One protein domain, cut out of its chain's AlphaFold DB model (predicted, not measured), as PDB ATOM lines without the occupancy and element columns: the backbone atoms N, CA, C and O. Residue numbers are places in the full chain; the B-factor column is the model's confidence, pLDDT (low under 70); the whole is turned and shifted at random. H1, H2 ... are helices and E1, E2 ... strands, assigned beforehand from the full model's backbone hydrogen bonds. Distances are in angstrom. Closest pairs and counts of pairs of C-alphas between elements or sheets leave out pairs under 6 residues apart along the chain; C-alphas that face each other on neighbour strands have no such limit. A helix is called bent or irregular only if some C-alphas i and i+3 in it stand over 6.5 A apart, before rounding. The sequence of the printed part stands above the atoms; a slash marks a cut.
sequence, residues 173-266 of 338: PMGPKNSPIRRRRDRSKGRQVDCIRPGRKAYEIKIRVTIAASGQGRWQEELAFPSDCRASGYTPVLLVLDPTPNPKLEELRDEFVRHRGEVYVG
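AT A GLANCE: This is residues 173 to 266 of the 338 residues of an uncharacterized protein of Candidatus Anammoximicrobium sp (UniProt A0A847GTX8). The domain is a twisted sheet of four strands, E2 to E5, with two helices, H1 and H2, side by side over one face and no named helix over the other. A fifth strand, E1, and the stretch before it, residues 173 to 185, lie at the E2 end of the domain, with E1 set off from the sheet. The printed part has 94 residues, with named elements in the order E1, E2, E3, H1, E4, H2, E5. The sheet runs E2, E3, E4, E5 and is mixed; the class is mixed, helices and strands. The whole is compact and rounded, with a radius of gyration of the C-alphas of 12.4 A and spans of 35 by 28 by 23 A.

IN THESE COORDINATES: Residues 173 to 185 hold no named element. E1, residues 186 to 190, begins at C-alpha 186 at (214.888, 157.296, 189.105). E2 is residues 193 to 197, and E3, residues 201 to 206, is 16.0 A long. H1, residues 216 to 231, is 23.7 A long, has a kink of 33 degrees near residue 225 and is only just irregular: C-alphas 223 and 226 are 6.9 A apart. E4, residues 235 to 240, is 16.4 A long, and H2, residues 247 to 258, is 16.5 A long. E5, residues 262 to 265, ends at C-alpha 265 at (194.227, 178.814, 184.007).

HOW THE PARTS SIT: E2 and E3 are an antiparallel hairpin, with N 203 and O 195 within hydrogen-bond range at 2.8 A. E3 and E4 are parallel, with N 206 and O 239 at 2.8 A. E4 and E5 are parallel, with N 238 and O 262 at 2.8 A. H1 is on the sheet at a height of 10.3 A, over E3 and only just not over E4, on which 2 of its C-alphas fall. H2 is on the same face at a height of 9.9 A, over E4 and E5. Both helices run along the strands. H1 and H2 touch, closest at the C-alphas of Pro 226 and Phe 256, 5.4 A, at a shallow tilt of 16 degrees, the same way. E3, H1, E4 and E4, H2, E5 are strand-helix-strand units, two parallel neighbour strands with a helix between, each with a right-handed crossover. E1 pairs with no named strand and is apart from E2. In H2 every O i to N i+4 pair is within hydrogen-bond range; in H1 8 of 12 are.

THE WHOLE: The two C-alphas farthest apart, those of Ser 188 and Thr 244, are 36.6 A apart. The printed part has no cut, and no link between named elements is long. The mean pLDDT of the printed part is 90.4; residues 211 to 217, of which 216 to 217 belong to H1, are under 70.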
ATOM      1  N   PRO A 173     214.702 179.186 188.479       92.75
ATOM      2  CA  PRO A 173     214.659 178.073 187.534       92.75
ATOM      3  C   PRO A 173     215.667 176.989 187.914       92.75
ATOM      4  O   PRO A 173     216.792 177.283 188.325       92.75
ATOM      5  N   MET A 174     215.280 175.721 187.754       93.25
ATOM      6  CA  MET A 174     216.111 174.582 188.148       93.25
ATOM      7  C   MET A 174     216.283 173.597 186.997       93.25
ATOM      8  O   MET A 174     215.356 172.891 186.603       93.25
ATOM      9  N   GLY A 175     217.513 173.488 186.495       91.19
ATOM     10  CA  GLY A 175     217.881 172.430 185.557       91.19
ATOM     11  C   GLY A 175     217.965 171.049 186.236       91.19
ATOM     12  O   GLY A 175     218.181 170.967 187.450       91.19
ATOM     13  N   PRO A 176     217.905 169.939 185.472       90.31
ATOM     14  CA  PRO A 176     217.898 168.576 186.019       90.31
ATOM     15  C   PRO A 176     219.064 168.247 186.960       90.31
ATOM     16  O   PRO A 176     218.900 167.476 187.898       90.31
ATOM     17  N   LYS A 177     220.253 168.818 186.728       92.25
ATOM     18  CA  LYS A 177     221.453 168.514 187.527       92.25
ATOM     19  C   LYS A 177     221.343 169.038 188.964       92.25
ATOM     20  O   LYS A 177     221.634 168.307 189.906       92.25
ATOM     21  N   ASN A 178     220.855 170.266 189.129       91.88
ATOM     22  CA  ASN A 178     220.850 170.973 190.415       91.88
ATOM     23  C   ASN A 178     219.464 171.028 191.072       91.88
ATOM     24  O   ASN A 178     219.325 171.559 192.169       91.88
ATOM     25  N   SER A 179     218.440 170.477 190.418       94.56
ATOM     26  CA  SER A 179     217.076 170.506 190.933       94.56
ATOM     27  C   SER A 179     216.926 169.701 192.225       94.56
ATOM     28  O   SER A 179     217.349 168.543 192.274       94.56
ATOM     29  N   PRO A 180     216.284 170.253 193.267       94.94
ATOM     30  CA  PRO A 180     215.946 169.494 194.466       94.94
ATOM     31  C   PRO A 180     214.801 168.496 194.227       94.94
ATOM     32  O   PRO A 180     214.583 167.613 195.055       94.94
ATOM     33  N   ILE A 181     214.079 168.613 193.108       96.62
ATOM     34  CA  ILE A 181     213.017 167.684 192.725       96.62
ATOM     35  C   ILE A 181     213.636 166.540 191.928       96.62
ATOM     36  O   ILE A 181     214.359 166.757 190.952       96.62
ATOM     37  N   ARG A 182     213.371 165.303 192.351       96.19
ATOM     38  CA  ARG A 182     213.893 164.086 191.718       96.19
ATOM     39  C   ARG A 182     212.786 163.339 190.995       96.19
ATOM     40  O   ARG A 182     211.646 163.317 191.451       96.19
ATOM     41  N   ARG A 183     213.142 162.691 189.885       94.44
ATOM     42  CA  ARG A 183     212.218 161.819 189.155       94.44
ATOM     43  C   ARG A 183     211.852 160.634 190.048       94.44
ATOM     44  O   ARG A 183     212.730 159.942 190.558       94.44
ATOM     45  N   ARG A 184     210.560 160.349 190.213       90.94
ATOM     46  CA  ARG A 184     210.071 159.269 191.086       90.94
ATOM     47  C   ARG A 184     210.592 157.899 190.657       90.94
ATOM     48  O   ARG A 184     210.905 157.068 191.503       90.94
ATOM     49  N   ARG A 185     210.682 157.672 189.342       87.88
ATOM     50  CA  ARG A 185     211.159 156.412 188.743       87.88
ATOM     51  C   ARG A 185     212.676 156.228 188.846       87.88
ATOM     52  O   ARG A 185     213.144 155.103 188.763       87.88
ATOM     53  N   ASP A 186     213.429 157.314 189.009       89.62
ATOM     54  CA  ASP A 186     214.888 157.296 189.105       89.62
ATOM     55  C   ASP A 186     215.355 158.488 189.949       89.62
ATOM     56  O   ASP A 186     215.575 159.593 189.444       89.62
ATOM     57  N   ARG A 187     215.498 158.260 191.260       89.00
ATOM     58  CA  ARG A 187     215.823 159.324 192.221       89.00
ATOM     59  C   ARG A 187     217.232 159.896 192.046       89.00
ATOM     60  O   ARG A 187     217.512 160.950 192.614       89.00
ATOM     61  N   SER A 188     218.094 159.241 191.261       89.62
ATOM     62  CA  SER A 188     219.419 159.764 190.910       89.62
ATOM     63  C   SER A 188     219.339 160.923 189.908       89.62
ATOM     64  O   SER A 188     220.257 161.738 189.823       89.62
ATOM     65  N   LYS A 189     218.220 161.043 189.181       92.44
ATOM     66  CA  LYS A 189     218.005 162.077 188.168       92.44
ATOM     67  C   LYS A 189     217.100 163.173 188.704       92.44
ATOM     68  O   LYS A 189     215.971 162.927 189.136       92.44
ATOM     69  N   GLY A 190     217.578 164.413 188.649       92.50
ATOM     70  CA  GLY A 190     216.726 165.561 188.930       92.50
ATOM     71  C   GLY A 190     215.746 165.862 187.802       92.50
ATOM     72  O   GLY A 190     215.885 165.421 186.657       92.50
ATOM     73  N   ARG A 191     214.719 166.614 188.171       93.38
ATOM     74  CA  ARG A 191     213.640 167.068 187.307       93.38
ATOM     75  C   ARG A 191     213.898 168.517 186.909       93.38
ATOM     76  O   ARG A 191     214.223 169.319 187.777       93.38
ATOM     77  N   GLN A 192     213.774 168.848 185.625       92.44
ATOM     78  CA  GLN A 192     213.727 170.256 185.226       92.44
ATOM     79  C   GLN A 192     212.437 170.875 185.765       92.44
ATOM     80  O   GLN A 192     211.385 170.244 185.678       92.44
ATOM     81  N   VAL A 193     212.549 172.067 186.342       92.88
ATOM     82  CA  VAL A 193     211.431 172.825 186.903       92.88
ATOM     83  C   VAL A 193     211.560 174.259 186.422       92.88
ATOM     84  O   VAL A 193     212.643 174.843 186.562       92.88
ATOM     85  N   ASP A 194     210.471 174.820 185.908       93.69
ATOM     86  CA  ASP A 194     210.482 176.169 185.338       93.69
ATOM     87  C   ASP A 194     210.838 177.197 186.401       93.69
ATOM     88  O   ASP A 194     211.707 178.036 186.180       93.69
ATOM     89  N   CYS A 195     210.261 177.075 187.604       95.69
ATOM     90  CA  CYS A 195     210.836 177.698 188.791       95.69
ATOM     91  C   CYS A 195     210.378 177.093 190.120       95.69
ATOM     92  O   CYS A 195     209.319 176.479 190.243       95.69
ATOM     93  N   ILE A 196     211.190 177.316 191.152       96.69
ATOM     94  CA  ILE A 196     210.844 177.058 192.549       96.69
ATOM     95  C   ILE A 196     210.728 178.389 193.285       96.69
ATOM     96  O   ILE A 196     211.591 179.255 193.148       96.69
ATOM     97  N   ARG A 197     209.682 178.528 194.101       95.50
ATOM     98  CA  ARG A 197     209.465 179.678 194.990       95.50
ATOM     99  C   ARG A 197     209.569 179.280 196.468       95.50
ATOM    100  O   ARG A 197     209.450 178.089 196.795       95.50
ATOM    101  N   PRO A 198     209.739 180.259 197.382       91.44
ATOM    102  CA  PRO A 198     209.596 180.033 198.817       91.44
ATOM    103  C   PRO A 198     208.306 179.275 199.173       91.44
ATOM    104  O   PRO A 198     207.304 179.337 198.460       91.44
ATOM    105  N   GLY A 199     208.342 178.517 200.272       92.12
ATOM    106  CA  GLY A 199     207.223 177.651 200.673       92.12
ATOM    107  C   GLY A 199     207.136 176.323 199.907       92.12
ATOM    108  O   GLY A 199     206.099 175.672 199.943       92.12
ATOM    109  N   ARG A 200     208.220 175.909 199.229       95.44
ATOM    110  CA  ARG A 200     208.315 174.654 198.454       95.44
ATOM    111  C   ARG A 200     207.251 174.534 197.354       95.44
ATOM    112  O   ARG A 200     206.724 173.449 197.114       95.44
ATOM    113  N   LYS A 201     206.965 175.633 196.655       97.44
ATOM    114  CA  LYS A 201     206.122 175.619 195.452       97.44
ATOM    115  C   LYS A 201     206.984 175.421 194.209       97.44
ATOM    116  O   LYS A 201     207.954 176.155 194.027       97.44
ATOM    117  N   ALA A 202     206.635 174.443 193.381       97.88
ATOM    118  CA  ALA A 202     207.330 174.121 192.139       97.88
ATOM    119  C   ALA A 202     206.392 174.342 190.956       97.88
ATOM    120  O   ALA A 202     205.337 173.717 190.883       97.88
ATOM    121  N   TYR A 203     206.771 175.250 190.068       97.44
ATOM    122  CA  TYR A 203     205.934 175.723 188.980       97.44
ATOM    123  C   TYR A 203     206.257 174.993 187.680       97.44
ATOM    124  O   TYR A 203     207.427 174.830 187.332       97.44
ATOM    125  N   GLU A 204     205.193 174.619 186.978       95.12
ATOM    126  CA  GLU A 204     205.169 174.296 185.553       95.12
ATOM    127  C   GLU A 204     204.332 175.391 184.872       95.12
ATOM    128  O   GLU A 204     203.150 175.576 185.187       95.12
ATOM    129  N   ILE A 205     204.955 176.155 183.983       93.31
ATOM    130  CA  ILE A 205     204.406 177.350 183.351       93.31
ATOM    131  C   ILE A 205     204.213 177.061 181.863       93.31
ATOM    132  O   ILE A 205     205.143 176.683 181.159       93.31
ATOM    133  N   LYS A 206     203.003 177.281 181.349       90.50
ATOM    134  CA  LYS A 206     202.681 177.092 179.932       90.50
ATOM    135  C   LYS A 206     201.932 178.299 179.386       90.50
ATOM    136  O   LYS A 206     200.971 178.773 179.986       90.50
ATOM    137  N   ILE A 207     202.317 178.758 178.194       86.62
ATOM    138  CA  ILE A 207     201.474 179.689 177.428       86.62
ATOM    139  C   ILE A 207     200.198 178.950 177.020       86.62
ATOM    140  O   ILE A 207     199.108 179.372 177.373       86.62
ATOM    141  N   ARG A 208     200.340 177.799 176.352       85.00
ATOM    142  CA  ARG A 208     199.249 176.913 175.926       85.00
ATOM    143  C   ARG A 208     199.734 175.463 175.973       85.00
ATOM    144  O   ARG A 208     200.865 175.182 175.587       85.00
ATOM    145  N   VAL A 209     198.873 174.530 176.381       83.44
ATOM    146  CA  VAL A 209     199.213 173.093 176.501       83.44
ATOM    147  C   VAL A 209     199.530 172.428 175.151       83.44
ATOM    148  O   VAL A 209     200.270 171.451 175.093       83.44
ATOM    149  N   THR A 210     199.003 172.954 174.044       72.31
ATOM    150  CA  THR A 210     199.147 172.351 172.707       72.31
ATOM    151  C   THR A 210     200.340 172.861 171.892       72.31
ATOM    152  O   THR A 210     200.527 172.401 170.767       72.31
ATOM    153  N   ILE A 211     201.167 173.774 172.418       66.06
ATOM    154  CA  ILE A 211     202.369 174.244 171.706       66.06
ATOM    155  C   ILE A 211     203.381 173.090 171.560       66.06
ATOM    156  O   ILE A 211     203.559 172.268 172.459       66.06
ATOM    157  N   ALA A 212     204.033 173.029 170.391       45.84
ATOM    158  CA  ALA A 212     204.758 171.887 169.816       45.84
ATOM    159  C   ALA A 212     205.912 171.280 170.645       45.84
ATOM    160  O   ALA A 212     206.496 170.273 170.243       45.84
ATOM    161  N   ALA A 213     206.230 171.816 171.825       48.56
ATOM    162  CA  ALA A 213     207.179 171.187 172.737       48.56
ATOM    163  C   ALA A 213     206.637 169.893 173.381       48.56
ATOM    164  O   ALA A 213     207.427 169.170 173.977       48.56
ATOM    165  N   SER A 214     205.346 169.567 173.237       48.72
ATOM    166  CA  SER A 214     204.665 168.402 173.832       48.72
ATOM    167  C   SER A 214     204.387 167.287 172.800       48.72
ATOM    168  O   SER A 214     203.248 166.964 172.449       48.72
ATOM    169  N   GLY A 215     205.451 166.675 172.266       52.03
ATOM    170  CA  GLY A 215     205.326 165.389 171.563       52.03
ATOM    171  C   GLY A 215     204.854 164.278 172.518       52.03
ATOM    172  O   GLY A 215     205.014 164.401 173.731       52.03
ATOM    173  N   GLN A 216     204.315 163.165 172.000       50.44
ATOM    174  CA  GLN A 216     203.815 162.046 172.831       50.44
ATOM    175  C   GLN A 216     204.831 161.559 173.888       50.44
ATOM    176  O   GLN A 216     204.438 161.213 174.999       50.44
ATOM    177  N   GLY A 217     206.135 161.598 173.583       57.88
ATOM    178  CA  GLY A 217     207.194 161.237 174.535       57.88
ATOM    179  C   GLY A 217     207.380 162.223 175.696       57.88
ATOM    180  O   GLY A 217     207.746 161.807 176.790       57.88
ATOM    181  N   ARG A 218     207.090 163.515 175.491       74.69
ATOM    182  CA  ARG A 218     207.179 164.554 176.531       74.69
ATOM    183  C   ARG A 218     205.899 164.683 177.347       74.69
ATOM    184  O   ARG A 218     205.969 165.067 178.505       74.69
ATOM    185  N   TRP A 219     204.753 164.271 176.803       86.75
ATOM    186  CA  TRP A 219     203.484 164.289 177.538       86.75
ATOM    187  C   TRP A 219     203.532 163.467 178.829       86.75
ATOM    188  O   TRP A 219     203.112 163.921 179.887       86.75
ATOM    189  N   GLN A 220     204.143 162.282 178.766       87.62
ATOM    190  CA  GLN A 220     204.351 161.449 179.952       87.62
ATOM    191  C   GLN A 220     205.276 162.108 180.980       87.62
ATOM    192  O   GLN A 220     205.138 161.865 182.178       87.62
ATOM    193  N   GLU A 221     206.216 162.948 180.541       87.25
ATOM    194  CA  GLU A 221     207.021 163.729 181.473       87.25
ATOM    195  C   GLU A 221     206.168 164.797 182.156       87.25
ATOM    196  O   GLU A 221     206.264 164.924 183.376       87.25
ATOM    197  N   GLU A 222     205.331 165.529 181.419       89.75
ATOM    198  CA  GLU A 222     204.423 166.544 181.979       89.75
ATOM    199  C   GLU A 222     203.470 165.933 183.016       89.75
ATOM    200  O   GLU A 222     203.398 166.425 184.141       89.75
ATOM    201  N   LEU A 223     202.852 164.788 182.710       93.44
ATOM    202  CA  LEU A 223     201.990 164.067 183.657       93.44
ATOM    203  C   LEU A 223     202.755 163.523 184.873       93.44
ATOM    204  O   LEU A 223     202.219 163.454 185.973       93.44
ATOM    205  N   ALA A 224     204.030 163.153 184.728       94.56
ATOM    206  CA  ALA A 224     204.819 162.686 185.868       94.56
ATOM    207  C   ALA A 224     205.205 163.817 186.843       94.56
ATOM    208  O   ALA A 224     205.493 163.534 188.013       94.56
ATOM    209  N   PHE A 225     205.208 165.077 186.386       95.69
ATOM    210  CA  PHE A 225     205.716 166.226 187.143       95.69
ATOM    211  C   PHE A 225     205.061 166.412 188.521       95.69
ATOM    212  O   PHE A 225     205.805 166.536 189.503       95.69
ATOM    213  N   PRO A 226     203.720 166.386 188.669       97.69
ATOM    214  CA  PRO A 226     203.091 166.587 189.972       97.69
ATOM    215  C   PRO A 226     203.501 165.508 190.971       97.69
ATOM    216  O   PRO A 226     203.790 165.794 192.137       97.69
ATOM    217  N   SER A 227     203.605 164.267 190.496       97.06
ATOM    218  CA  SER A 227     204.027 163.137 191.315       97.06
ATOM    219  C   SER A 227     205.497 163.248 191.755       97.06
ATOM    220  O   SER A 227     205.802 162.975 192.920       97.06
ATOM    221  N   ASP A 228     206.390 163.714 190.869       97.19
ATOM    222  CA  ASP A 228     207.810 163.964 191.157       97.19
ATOM    223  C   ASP A 228     207.970 165.062 192.228       97.19
ATOM    224  O   ASP A 228     208.735 164.909 193.190       97.19
ATOM    225  N   CYS A 229     207.197 166.149 192.106       97.75
ATOM    226  CA  CYS A 229     207.181 167.251 193.068       97.75
ATOM    227  C   CYS A 229     206.762 166.772 194.456       97.75
ATOM    228  O   CYS A 229     207.481 166.995 195.433       97.75
ATOM    229  N   ARG A 230     205.639 166.049 194.548       97.19
ATOM    230  CA  ARG A 230     205.124 165.547 195.831       97.19
ATOM    231  C   ARG A 230     206.072 164.558 196.486       97.19
ATOM    232  O   ARG A 230     206.320 164.676 197.683       97.19
ATOM    233  N   ALA A 231     206.647 163.634 195.716       96.06
ATOM    234  CA  ALA A 231     207.653 162.696 196.220       96.06
ATOM    235  C   ALA A 231     208.909 163.408 196.757       96.06
ATOM    236  O   ALA A 231     209.594 162.884 197.635       96.06
ATOM    237  N   SER A 232     209.188 164.613 196.255       96.62
ATOM    238  CA  SER A 232     210.301 165.465 196.684       96.62
ATOM    239  C   SER A 232     209.908 166.487 197.766       96.62
ATOM    240  O   SER A 232     210.740 167.295 198.174       96.62
ATOM    241  N   GLY A 233     208.660 166.465 198.251       96.75
ATOM    242  CA  GLY A 233     208.171 167.360 199.304       96.75
ATOM    243  C   GLY A 233     207.798 168.773 198.839       96.75
ATOM    244  O   GLY A 233     207.770 169.680 199.670       96.75
ATOM    245  N   TYR A 234     207.527 168.958 197.544       98.25
ATOM    246  CA  TYR A 234     207.081 170.215 196.937       98.25
ATOM    247  C   TYR A 234     205.595 170.164 196.569       98.25
ATOM    248  O   TYR A 234     205.066 169.113 196.199       98.25
ATOM    249  N   THR A 235     204.924 171.312 196.636       98.38
ATOM    250  CA  THR A 235     203.581 171.504 196.079       98.38
ATOM    251  C   THR A 235     203.714 171.858 194.597       98.38
ATOM    252  O   THR A 235     204.300 172.900 194.291       98.38
ATOM    253  N   PRO A 236     203.216 171.012 193.675       98.31
ATOM    254  CA  PRO A 236     203.236 171.329 192.255       98.31
ATOM    255  C   PRO A 236     202.203 172.417 191.943       98.31
ATOM    256  O   PRO A 236     201.080 172.370 192.444       98.31
ATOM    257  N   VAL A 237     202.585 173.387 191.120       98.38
ATOM    258  CA  VAL A 237     201.740 174.495 190.670       98.38
ATOM    259  C   VAL A 237     201.724 174.502 189.149       98.38
ATOM    260  O   VAL A 237     202.770 174.668 188.529       98.38
ATOM    261  N   LEU A 238     200.549 174.316 188.551       97.75
ATOM    262  CA  LEU A 238     200.345 174.447 187.113       97.75
ATOM    263  C   LEU A 238     199.824 175.845 186.806       97.75
ATOM    264  O   LEU A 238     198.808 176.267 187.362       97.75
ATOM    265  N   LEU A 239     200.487 176.537 185.887       96.75
ATOM    266  CA  LEU A 239     200.069 177.844 185.404       96.75
ATOM    267  C   LEU A 239     199.922 177.799 183.885       96.75
ATOM    268  O   LEU A 239     200.906 177.602 183.180       96.75
ATOM    269  N   VAL A 240     198.699 177.981 183.382       94.69
ATOM    270  CA  VAL A 240     198.405 177.981 181.941       94.69
ATOM    271  C   VAL A 240     197.746 179.296 181.547       94.69
ATOM    272  O   VAL A 240     196.644 179.593 181.999       94.69
ATOM    273  N   LEU A 241     198.397 180.096 180.705       92.56
ATOM    274  CA  LEU A 241     197.861 181.413 180.338       92.56
ATOM    275  C   LEU A 241     196.690 181.349 179.362       92.56
ATOM    276  O   LEU A 241     195.770 182.156 179.455       92.56
ATOM    277  N   ASP A 242     196.732 180.417 178.419       90.06
ATOM    278  CA  ASP A 242     195.700 180.244 177.409       90.06
ATOM    279  C   ASP A 242     194.632 179.251 177.897       90.06
ATOM    280  O   ASP A 242     194.938 178.066 178.084       90.06
ATOM    281  N   PRO A 243     193.377 179.700 178.091       91.44
ATOM    282  CA  PRO A 243     192.298 178.856 178.585       91.44
ATOM    283  C   PRO A 243     191.597 178.039 177.490       91.44
ATOM    284  O   PRO A 243     190.568 177.431 177.782       91.44
ATOM    285  N   THR A 244     192.087 178.035 176.242       89.38
ATOM    286  CA  THR A 244     191.435 177.343 175.119       89.38
ATOM    287  C   THR A 244     191.156 175.878 175.482       89.38
ATOM    288  O   THR A 244     192.110 175.121 175.725       89.38
ATOM    289  N   PRO A 245     189.877 175.448 175.493       88.50
ATOM    290  CA  PRO A 245     189.509 174.093 175.880       88.50
ATOM    291  C   PRO A 245     190.229 173.053 175.028       88.50
ATOM    292  O   PRO A 245     190.184 173.090 173.799       88.50
ATOM    293  N   ASN A 246     190.904 172.111 175.684       87.38
ATOM    294  CA  ASN A 246     191.510 170.972 175.012       87.38
ATOM    295  C   ASN A 246     191.634 169.775 175.976       87.38
ATOM    296  O   ASN A 246     191.939 169.986 177.150       87.38
ATOM    297  N   PRO A 247     191.451 168.523 175.505       91.31
ATOM    298  CA  PRO A 247     191.473 167.343 176.376       91.31
ATOM    299  C   PRO A 247     192.774 167.164 177.168       91.31
ATOM    300  O   PRO A 247     192.746 166.699 178.301       91.31
ATOM    301  N   LYS A 248     193.912 167.571 176.590       91.19
ATOM    302  CA  LYS A 248     195.218 167.506 177.257       91.19
ATOM    303  C   LYS A 248     195.287 168.437 178.468       91.19
ATOM    304  O   LYS A 248     195.819 168.053 179.501       91.19
ATOM    305  N   LEU A 249     194.755 169.654 178.357       92.81
ATOM    306  CA  LEU A 249     194.692 170.587 179.477       92.81
ATOM    307  C   LEU A 249     193.878 169.986 180.621       92.81
ATOM    308  O   LEU A 249     194.361 169.999 181.745       92.81
ATOM    309  N   GLU A 250     192.707 169.412 180.341       94.12
ATOM    310  CA  GLU A 250     191.898 168.759 181.379       94.12
ATOM    311  C   GLU A 250     192.648 167.594 182.041       94.12
ATOM    312  O   GLU A 250     192.767 167.565 183.263       94.12
ATOM    313  N   GLU A 251     193.272 166.713 181.254       94.62
ATOM    314  CA  GLU A 251     194.081 165.603 181.776       94.62
ATOM    315  C   GLU A 251     195.226 166.089 182.687       94.62
ATOM    316  O   GLU A 251     195.443 165.549 183.774       94.62
ATOM    317  N   LEU A 252     195.945 167.139 182.279       94.88
ATOM    318  CA  LEU A 252     197.041 167.699 183.070       94.88
ATOM    319  C   LEU A 252     196.530 168.361 184.353       94.88
ATOM    320  O   LEU A 252     197.125 168.181 185.415       94.88
ATOM    321  N   ARG A 253     195.420 169.103 184.284       96.25
ATOM    322  CA  ARG A 253     194.789 169.718 185.461       96.25
ATOM    323  C   ARG A 253     194.399 168.651 186.481       96.25
ATOM    324  O   ARG A 253     194.738 168.793 187.658       96.25
ATOM    325  N   ASP A 254     193.759 167.577 186.027       97.25
ATOM    326  CA  ASP A 254     193.351 166.458 186.875       97.25
ATOM    327  C   ASP A 254     194.550 165.795 187.561       97.25
ATOM    328  O   ASP A 254     194.485 165.466 188.747       97.25
ATOM    329  N   GLU A 255     195.673 165.646 186.854       97.56
ATOM    330  CA  GLU A 255     196.897 165.068 187.411       97.56
ATOM    331  C   GLU A 255     197.514 165.954 188.507       97.56
ATOM    332  O   GLU A 255     197.910 165.461 189.569       97.56
ATOM    333  N   PHE A 256     197.538 167.277 188.314       98.12
ATOM    334  CA  PHE A 256     197.978 168.210 189.357       98.12
ATOM    335  C   PHE A 256     197.060 168.155 190.585       98.12
ATOM    336  O   PHE A 256     197.553 168.042 191.712       98.12
ATOM    337  N   VAL A 257     195.739 168.163 190.389       97.88
ATOM    338  CA  VAL A 257     194.750 168.093 191.482       97.88
ATOM    339  C   VAL A 257     194.860 166.772 192.248       97.88
ATOM    340  O   VAL A 257     194.904 166.776 193.482       97.88
ATOM    341  N   ARG A 258     194.999 165.639 191.548       97.88
ATOM    342  CA  ARG A 258     195.217 164.305 192.138       97.88
ATOM    343  C   ARG A 258     196.422 164.279 193.074       97.88
ATOM    344  O   ARG A 258     196.402 163.626 194.118       97.88
ATOM    345  N   HIS A 259     197.456 165.037 192.730       97.81
ATOM    346  CA  HIS A 259     198.667 165.187 193.523       97.81
ATOM    347  C   HIS A 259     198.622 166.363 194.514       97.81
ATOM    348  O   HIS A 259     199.661 166.739 195.056       97.81
ATOM    349  N   ARG A 260     197.432 166.887 194.846       97.56
ATOM    350  CA  ARG A 260     197.226 168.019 195.773       97.56
ATOM    351  C   ARG A 260     198.036 169.260 195.370       97.56
ATOM    352  O   ARG A 260     198.621 169.927 196.226       97.56
ATOM    353  N   GLY A 261     198.138 169.493 194.065       97.81
ATOM    354  CA  GLY A 261     198.735 170.678 193.469       97.81
ATOM    355  C   GLY A 261     197.756 171.838 193.341       97.81
ATOM    356  O   GLY A 261     196.553 171.689 193.549       97.81
ATOM    357  N   GLU A 262     198.296 172.993 192.975       98.12
ATOM    358  CA  GLU A 262     197.534 174.190 192.623       98.12
ATOM    359  C   GLU A 262     197.472 174.322 191.098       98.12
ATOM    360  O   GLU A 262     198.428 173.977 190.403       98.12
ATOM    361  N   VAL A 263     196.353 174.816 190.573       98.12
ATOM    362  CA  VAL A 263     196.122 174.943 189.132       98.12
ATOM    363  C   VAL A 263     195.487 176.297 188.851       98.12
ATOM    364  O   VAL A 263     194.411 176.594 189.366       98.12
ATOM    365  N   TYR A 264     196.126 177.086 187.992       98.12
ATOM    366  CA  TYR A 264     195.638 178.389 187.555       98.12
ATOM    367  C   TYR A 264     195.605 178.437 186.028       98.12
ATOM    368  O   TYR A 264     196.603 178.136 185.372       98.12
ATOM    369  N   VAL A 265     194.453 178.804 185.460       96.62
ATOM    370  CA  VAL A 265     194.227 178.814 184.007       96.62
ATOM    371  C   VAL A 265     193.600 180.140 183.577       96.62
ATOM    372  O   VAL A 265     192.711 180.655 184.260       96.62
ATOM    373  N   GLY A 266     194.040 180.697 182.447       95.00
ATOM    374  CA  GLY A 266     193.451 181.903 181.864       95.00
ATOM    375  C   GLY A 266     193.553 183.110 182.793       95.00
ATOM    376  O   GLY A 266     194.616 183.420 183.328       95.00
TER     377      GLY A 266